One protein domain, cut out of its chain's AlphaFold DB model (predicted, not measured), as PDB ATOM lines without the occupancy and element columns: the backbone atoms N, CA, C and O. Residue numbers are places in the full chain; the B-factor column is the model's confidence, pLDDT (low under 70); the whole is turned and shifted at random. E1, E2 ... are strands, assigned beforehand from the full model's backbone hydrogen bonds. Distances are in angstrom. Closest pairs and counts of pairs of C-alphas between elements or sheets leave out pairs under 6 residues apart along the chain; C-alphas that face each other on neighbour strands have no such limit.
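This is residues 21 to 77 of the 86 residues of an uncharacterized protein of Gossypium tomentosum (UniProt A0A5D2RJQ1). The chain is wound in two stacked turns, a short and flattened coil: E1 and then the bent E2 make the first turn, and E3 and then the bent E4 make the second. E3 runs beside E1 and E4 beside E2, which gives two small parallel sheets, and residues 70 to 77 follow the second turn as a tail. The printed part has 57 residues with four named strands, E1, E2, E3, E4 along the chain, and no named helix; the class is all strand. The sheets have the orders E1, E3 and E2, E4. The whole is compact, with a radius of gyration of the C-alphas of 11.4 A, and elongated in outline, spanning 35 by 23 by 14 A.

E2, residues 37 to 47, and E4, residues 62 to 69, are parallel neighbours with 45 degrees between their directions. E2 bends by 74 degrees at residue 42 and E4 by 81 degrees at residue 66. N 64 and O 38, at 2.7 A, and N 43 and O 68, at 3.0 A, are within hydrogen-bond range. E1, residues 25 to 30, and E3, residues 55 to 59, are parallel neighbours at 7 degrees, with N 29 and O 57 2.8 A apart, within hydrogen-bond range. The closest C-alphas of E1 and E2 are those of Ala 26 and Ile 45, 6.7 A apart. E1 and E4 are apart; E2 and E3 are only just apart, at 8.4 A. E3 and E4 meet only through their link.

E2 is 26.3 A long, E4 15.8 A, E3 13.7 A and E1 12.4 A, from first to last C-alpha. E1 begins with C-alpha 25 at (-9.388, -13.188, -15.186), and E4 ends with C-alpha 69 at (-19.495, -6.374, -7.687).

The two C-alphas farthest apart, those of Thr 34 and Pro 50, are 35.6 A apart. The printed part has no cut. The link from E3 to E4 is tight, and those from E1 to E2 and from E2 to E3 are short. The mean pLDDT of the printed part is 82.2; residues 33 and 75 to 77 are under 70.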
ATOM      1  N   SER A  21      -9.237 -15.168  -6.344       85.44
ATOM      2  CA  SER A  21      -8.653 -15.805  -7.519       85.44
ATOM      3  C   SER A  21      -7.163 -15.484  -7.611       85.44
ATOM      4  O   SER A  21      -6.743 -14.327  -7.562       85.44
ATOM      5  N   THR A  22      -6.348 -16.511  -7.838       84.88
ATOM      6  CA  THR A  22      -4.928 -16.348  -8.188       84.88
ATOM      7  C   THR A  22      -4.728 -15.939  -9.647       84.88
ATOM      8  O   THR A  22      -3.620 -15.581 -10.031       84.88
ATOM      9  N   ARG A  23      -5.783 -15.966 -10.472       83.12
ATOM     10  CA  ARG A  23      -5.781 -15.461 -11.854       83.12
ATOM     11  C   ARG A  23      -6.428 -14.085 -11.920       83.12
ATOM     12  O   ARG A  23      -7.422 -13.848 -11.233       83.12
ATOM     13  N   LEU A  24      -5.899 -13.228 -12.793       83.56
ATOM     14  CA  LEU A  24      -6.454 -11.899 -13.048       83.56
ATOM     15  C   LEU A  24      -7.875 -12.007 -13.619       83.56
ATOM     16  O   LEU A  24      -8.792 -11.350 -13.138       83.56
ATOM     17  N   GLU A  25      -8.076 -12.882 -14.605       85.94
ATOM     18  CA  GLU A  25      -9.388 -13.188 -15.186       85.94
ATOM     19  C   GLU A  25     -10.198 -14.146 -14.301       85.94
ATOM     20  O   GLU A  25     -10.297 -15.347 -14.555       85.94
ATOM     21  N   ALA A  26     -10.777 -13.585 -13.240       84.94
ATOM     22  CA  ALA A  26     -11.603 -14.307 -12.275       84.94
ATOM     23  C   ALA A  26     -12.914 -14.833 -12.880       84.94
ATOM     24  O   ALA A  26     -13.409 -15.877 -12.461       84.94
ATOM     25  N   VAL A  27     -13.478 -14.127 -13.866       86.69
ATOM     26  CA  VAL A  27     -14.709 -14.541 -14.558       86.69
ATOM     27  C   VAL A  27     -14.489 -14.486 -16.064       86.69
ATOM     28  O   VAL A  27     -14.149 -13.443 -16.616       86.69
ATOM     29  N   LYS A  28     -14.713 -15.605 -16.755       87.75
ATOM     30  CA  LYS A  28     -14.572 -15.704 -18.209       87.75
ATOM     31  C   LYS A  28     -15.802 -16.371 -18.807       87.75
ATOM     32  O   LYS A  28     -16.025 -17.559 -18.590       87.75
ATOM     33  N   ILE A  29     -16.593 -15.607 -19.555       86.75
ATOM     34  CA  ILE A  29     -17.839 -16.064 -20.175       86.75
ATOM     35  C   ILE A  29     -17.702 -15.911 -21.683       86.75
ATOM     36  O   ILE A  29     -17.707 -14.809 -22.217       86.75
ATOM     37  N   ILE A  30     -17.556 -17.023 -22.389       84.88
ATOM     38  CA  ILE A  30     -17.435 -17.033 -23.846       84.88
ATOM     39  C   ILE A  30     -18.559 -17.904 -24.376       84.88
ATOM     40  O   ILE A  30     -18.630 -19.089 -24.052       84.88
ATOM     41  N   CYS A  31     -19.437 -17.310 -25.175       79.69
ATOM     42  CA  CYS A  31     -20.556 -18.010 -25.791       79.69
ATOM     43  C   CYS A  31     -20.351 -18.144 -27.307       79.69
ATOM     44  O   CYS A  31     -19.584 -17.390 -27.920       79.69
ATOM     45  N   SER A  32     -21.032 -19.126 -27.908       80.19
ATOM     46  CA  SER A  32     -21.199 -19.208 -29.366       80.19
ATOM     47  C   SER A  32     -21.977 -17.987 -29.880       80.19
ATOM     48  O   SER A  32     -22.432 -17.167 -29.080       80.19
ATOM     49  N   ALA A  33     -22.147 -17.824 -31.197       69.12
ATOM     50  CA  ALA A  33     -22.741 -16.605 -31.766       69.12
ATOM     51  C   ALA A  33     -24.164 -16.291 -31.252       69.12
ATOM     52  O   ALA A  33     -24.661 -15.176 -31.410       69.12
ATOM     53  N   THR A  34     -24.826 -17.253 -30.602       70.81
ATOM     54  CA  THR A  34     -26.108 -17.029 -29.934       70.81
ATOM     55  C   THR A  34     -25.888 -16.298 -28.611       70.81
ATOM     56  O   THR A  34     -25.460 -16.923 -27.648       70.81
ATOM     57  N   LEU A  35     -26.228 -15.004 -28.553       71.94
ATOM     58  CA  LEU A  35     -26.185 -14.176 -27.338       71.94
ATOM     59  C   LEU A  35     -27.139 -14.729 -26.257       71.94
ATOM     60  O   LEU A  35     -28.350 -14.500 -26.355       71.94
ATOM     61  N   PRO A  36     -26.653 -15.425 -25.214       81.00
ATOM     62  CA  PRO A  36     -27.525 -15.957 -24.183       81.00
ATOM     63  C   PRO A  36     -27.821 -14.894 -23.123       81.00
ATOM     64  O   PRO A  36     -27.035 -13.970 -22.892       81.00
ATOM     65  N   TYR A  37     -28.950 -15.054 -22.433       83.94
ATOM     66  CA  TYR A  37     -29.239 -14.271 -21.236       83.94
ATOM     67  C   TYR A  37     -28.480 -14.861 -20.045       83.94
ATOM     68  O   TYR A  37     -28.699 -16.019 -19.673       83.94
ATOM     69  N   VAL A  38     -27.589 -14.058 -19.465       87.56
ATOM     70  CA  VAL A  38     -26.784 -14.413 -18.293       87.56
ATOM     71  C   VAL A  38     -26.992 -13.353 -17.223       87.56
ATOM     72  O   VAL A  38     -27.016 -12.171 -17.539       87.56
ATOM     73  N   GLU A  39     -27.123 -13.749 -15.968       90.00
ATOM     74  CA  GLU A  39     -27.229 -12.849 -14.821       90.00
ATOM     75  C   GLU A  39     -26.052 -13.086 -13.869       90.00
ATOM     76  O   GLU A  39     -25.719 -14.229 -13.554       90.00
ATOM     77  N   LEU A  40     -25.411 -12.005 -13.434       88.94
ATOM     78  CA  LEU A  40     -24.330 -11.974 -12.455       88.94
ATOM     79  C   LEU A  40     -24.797 -11.113 -11.282       88.94
ATOM     80  O   LEU A  40     -24.858  -9.889 -11.413       88.94
ATOM     81  N   ALA A  41     -25.127 -11.738 -10.156       91.31
ATOM     82  CA  ALA A  41     -25.563 -11.041  -8.952       91.31
ATOM     83  C   ALA A  41     -24.613 -11.294  -7.779       91.31
ATOM     84  O   ALA A  41     -24.273 -12.445  -7.513       91.31
ATOM     85  N   ASP A  42     -24.206 -10.239  -7.073       91.06
ATOM     86  CA  ASP A  42     -23.399 -10.343  -5.845       91.06
ATOM     87  C   ASP A  42     -22.132 -11.195  -6.046       91.06
ATOM     88  O   ASP A  42     -21.980 -12.286  -5.489       91.06
ATOM     89  N   ILE A  43     -21.255 -10.711  -6.933       89.38
ATOM     90  CA  ILE A  43     -20.004 -11.377  -7.310       89.38
ATOM     91  C   ILE A  43     -18.824 -10.592  -6.728       89.38
ATOM     92  O   ILE A  43     -18.410  -9.560  -7.265       89.38
ATOM     93  N   GLU A  44     -18.245 -11.106  -5.650       88.38
ATOM     94  CA  GLU A  44     -17.091 -10.524  -4.966       88.38
ATOM     95  C   GLU A  44     -15.889 -11.468  -5.068       88.38
ATOM     96  O   GLU A  44     -15.571 -12.221  -4.149       88.38
ATOM     97  N   ILE A  45     -15.201 -11.436  -6.209       88.56
ATOM     98  CA  ILE A  45     -13.933 -12.154  -6.376       88.56
ATOM     99  C   ILE A  45     -12.801 -11.138  -6.389       88.56
ATOM    100  O   ILE A  45     -12.783 -10.236  -7.224       88.56
ATOM    101  N   THR A  46     -11.852 -11.290  -5.475       87.56
ATOM    102  CA  THR A  46     -10.644 -10.463  -5.412       87.56
ATOM    103  C   THR A  46      -9.470 -11.187  -6.056       87.56
ATOM    104  O   THR A  46      -9.397 -12.412  -6.036       87.56
ATOM    105  N   HIS A  47      -8.539 -10.447  -6.657       86.81
ATOM    106  CA  HIS A  47      -7.282 -11.024  -7.125       86.81
ATOM    107  C   HIS A  47      -6.210 -10.814  -6.056       86.81
ATOM    108  O   HIS A  47      -6.052  -9.701  -5.561       86.81
ATOM    109  N   SER A  48      -5.489 -11.874  -5.689       84.25
ATOM    110  CA  SER A  48      -4.394 -11.805  -4.707       84.25
ATOM    111  C   SER A  48      -3.018 -11.538  -5.326       84.25
ATOM    112  O   SER A  48      -2.023 -11.510  -4.604       84.25
ATOM    113  N   GLY A  49      -2.932 -11.379  -6.648       78.06
ATOM    114  CA  GLY A  49      -1.668 -11.149  -7.341       78.06
ATOM    115  C   GLY A  49      -1.317  -9.666  -7.509       78.06
ATOM    116  O   GLY A  49      -2.165  -8.788  -7.356       78.06
ATOM    117  N   PRO A  50      -0.058  -9.373  -7.879       76.69
ATOM    118  CA  PRO A  50       0.437  -8.005  -8.061       76.69
ATOM    119  C   PRO A  50      -0.160  -7.300  -9.290       76.69
ATOM    120  O   PRO A  50       0.028  -6.102  -9.471       76.69
ATOM    121  N   THR A  51      -0.874  -8.037 -10.143       76.75
ATOM    122  CA  THR A  51      -1.353  -7.596 -11.462       76.75
ATOM    123  C   THR A  51      -2.612  -6.712 -11.392       76.75
ATOM    124  O   THR A  51      -3.134  -6.301 -12.424       76.75
ATOM    125  N   GLY A  52      -3.092  -6.373 -10.189       78.25
ATOM    126  CA  GLY A  52      -4.213  -5.454  -9.973       78.25
ATOM    127  C   GLY A  52      -5.524  -6.151  -9.581       78.25
ATOM    128  O   GLY A  52      -5.504  -7.296  -9.136       78.25
ATOM    129  N   PRO A  53      -6.680  -5.472  -9.677       80.94
ATOM    130  CA  PRO A  53      -7.966  -6.054  -9.301       80.94
ATOM    131  C   PRO A  53      -8.382  -7.183 -10.253       80.94
ATOM    132  O   PRO A  53      -7.974  -7.230 -11.412       80.94
ATOM    133  N   ALA A  54      -9.237  -8.084  -9.766       84.25
ATOM    134  CA  ALA A  54      -9.823  -9.125 -10.599       84.25
ATOM    135  C   ALA A  54     -10.627  -8.510 -11.756       84.25
ATOM    136  O   ALA A  54     -11.382  -7.551 -11.575       84.25
ATOM    137  N   VAL A  55     -10.492  -9.095 -12.942       86.12
ATOM    138  CA  VAL A  55     -11.211  -8.680 -14.148       86.12
ATOM    139  C   VAL A  55     -12.111  -9.793 -14.645       86.12
ATOM    140  O   VAL A  55     -11.955 -10.969 -14.298       86.12
ATOM    141  N   SER A  56     -13.038  -9.420 -15.519       85.75
ATOM    142  CA  SER A  56     -13.838 -10.392 -16.244       85.75
ATOM    143  C   SER A  56     -13.863 -10.154 -17.748       85.75
ATOM    144  O   SER A  56     -13.848  -9.017 -18.230       85.75
ATOM    145  N   GLN A  57     -13.883 -11.267 -18.475       88.12
ATOM    146  CA  GLN A  57     -13.863 -11.343 -19.931       88.12
ATOM    147  C   GLN A  57     -15.175 -11.937 -20.427       88.12
ATOM    148  O   GLN A  57     -15.600 -12.990 -19.950       88.12
ATOM    149  N   CYS A  58     -15.792 -11.290 -21.412       85.56
ATOM    150  CA  CYS A  58     -17.096 -11.689 -21.929       85.56
ATOM    151  C   CYS A  58     -17.124 -11.626 -23.457       85.56
ATOM    152  O   CYS A  58     -16.912 -10.545 -23.999       85.56
ATOM    153  N   SER A  59     -17.410 -12.743 -24.138       85.56
ATOM    154  CA  SER A  59     -17.585 -12.808 -25.602       85.56
ATOM    155  C   SER A  59     -18.988 -13.247 -25.959       85.56
ATOM    156  O   SER A  59     -19.462 -14.238 -25.401       85.56
ATOM    157  N   ASN A  60     -19.606 -12.572 -26.931       81.81
ATOM    158  CA  ASN A  60     -20.940 -12.915 -27.435       81.81
ATOM    159  C   ASN A  60     -21.955 -13.134 -26.300       81.81
ATOM    160  O   ASN A  60     -22.790 -14.032 -26.340       81.81
ATOM    161  N   VAL A  61     -21.879 -12.307 -25.260       83.19
ATOM    162  CA  VAL A  61     -22.780 -12.365 -24.112       83.19
ATOM    163  C   VAL A  61     -22.979 -10.967 -23.555       83.19
ATOM    164  O   VAL A  61     -22.063 -10.145 -23.553       83.19
ATOM    165  N   LYS A  62     -24.192 -10.696 -23.082       82.00
ATOM    166  CA  LYS A  62     -24.533  -9.465 -22.371       82.00
ATOM    167  C   LYS A  62     -25.047  -9.856 -20.991       82.00
ATOM    168  O   LYS A  62     -26.249 -10.083 -20.847       82.00
ATOM    169  N   PRO A  63     -24.158 -10.022 -20.000       84.38
ATOM    170  CA  PRO A  63     -24.605 -10.390 -18.678       84.38
ATOM    171  C   PRO A  63     -25.324  -9.211 -18.032       84.38
ATOM    172  O   PRO A  63     -24.862  -8.070 -18.071       84.38
ATOM    173  N   LYS A  64     -26.462  -9.496 -17.412       87.44
ATOM    174  CA  LYS A  64     -27.135  -8.584 -16.509       87.44
ATOM    175  C   LYS A  64     -26.406  -8.615 -15.178       87.44
ATOM    176  O   LYS A  64     -26.377  -9.635 -14.500       87.44
ATOM    177  N   VAL A  65     -25.838  -7.485 -14.814       86.00
ATOM    178  CA  VAL A  65     -25.200  -7.276 -13.524       86.00
ATOM    179  C   VAL A  65     -26.232  -6.788 -12.512       86.00
ATOM    180  O   VAL A  65     -27.033  -5.908 -12.829       86.00
ATOM    181  N   SER A  66     -26.206  -7.341 -11.304       87.12
ATOM    182  CA  SER A  66     -27.018  -6.880 -10.176       87.12
ATOM    183  C   SER A  66     -26.249  -7.000  -8.856       87.12
ATOM    184  O   SER A  66     -25.334  -7.809  -8.734       87.12
ATOM    185  N   GLY A  67     -26.637  -6.219  -7.848       84.81
ATOM    186  CA  GLY A  67     -26.024  -6.296  -6.519       84.81
ATOM    187  C   GLY A  67     -24.574  -5.807  -6.488       84.81
ATOM    188  O   GLY A  67     -24.171  -4.976  -7.309       84.81
ATOM    189  N   LYS A  68     -23.795  -6.288  -5.513       83.88
ATOM    190  CA  LYS A  68     -22.419  -5.813  -5.313       83.88
ATOM    191  C   LYS A  68     -21.437  -6.554  -6.216       83.88
ATOM    192  O   LYS A  68     -21.474  -7.778  -6.329       83.88
ATOM    193  N   GLN A  69     -20.544  -5.806  -6.854       82.50
ATOM    194  CA  GLN A  69     -19.495  -6.374  -7.687       82.50
ATOM    195  C   GLN A  69     -18.155  -5.743  -7.365       82.50
ATOM    196  O   GLN A  69     -17.969  -4.540  -7.525       82.50
ATOM    197  N   SER A  70     -17.222  -6.579  -6.922       75.69
ATOM    198  CA  SER A  70     -15.868  -6.137  -6.564       75.69
ATOM    199  C   SER A  70     -14.909  -6.175  -7.758       75.69
ATOM    200  O   SER A  70     -13.780  -5.704  -7.660       75.69
ATOM    201  N   LEU A  71     -15.358  -6.734  -8.886       73.88
ATOM    202  CA  LEU A  71     -14.598  -6.909 -10.122       73.88
ATOM    203  C   LEU A  71     -15.258  -6.169 -11.285       73.88
ATOM    204  O   LEU A  71     -16.483  -6.084 -11.367       73.88
ATOM    205  N   THR A  72     -14.449  -5.660 -12.215       73.94
ATOM    206  CA  THR A  72     -14.971  -4.950 -13.387       73.94
ATOM    207  C   THR A  72     -15.588  -5.950 -14.361       73.94
ATOM    208  O   THR A  72     -14.891  -6.809 -14.922       73.94
ATOM    209  N   THR A  73     -16.900  -5.850 -14.579       71.75
ATOM    210  CA  THR A  73     -17.629  -6.773 -15.454       71.75
ATOM    211  C   THR A  73     -17.389  -6.526 -16.936       71.75
ATOM    212  O   THR A  73     -17.598  -5.417 -17.414       71.75
ATOM    213  N   CYS A  74     -17.011  -7.576 -17.668       72.44
ATOM    214  CA  CYS A  74     -16.858  -7.624 -19.119       72.44
ATOM    215  C   CYS A  74     -16.000  -6.505 -19.724       72.44
ATOM    216  O   CYS A  74     -16.259  -6.072 -20.844       72.44
ATOM    217  N   SER A  75     -14.993  -6.027 -18.992       68.88
ATOM    218  CA  SER A  75     -14.154  -4.910 -19.439       68.88
ATOM    219  C   SER A  75     -12.821  -5.358 -20.032       68.88
ATOM    220  O   SER A  75     -12.160  -4.556 -20.692       68.88
ATOM    221  N   ALA A  76     -12.396  -6.601 -19.791       69.62
ATOM    222  CA  ALA A  76     -11.115  -7.078 -20.291       69.62
ATOM    223  C   ALA A  76     -11.242  -7.564 -21.746       69.62
ATOM    224  O   ALA A  76     -12.151  -8.347 -22.049       69.62
ATOM    225  N   PRO A  77     -10.328  -7.143 -22.645       63.38
ATOM    226  CA  PRO A  77     -10.297  -7.643 -24.008       63.38
ATOM    227  C   PRO A  77     -10.025  -9.145 -23.986       63.38
ATOM    228  O   PRO A  77      -9.171  -9.639 -23.250       63.38
TER     229      PRO A  77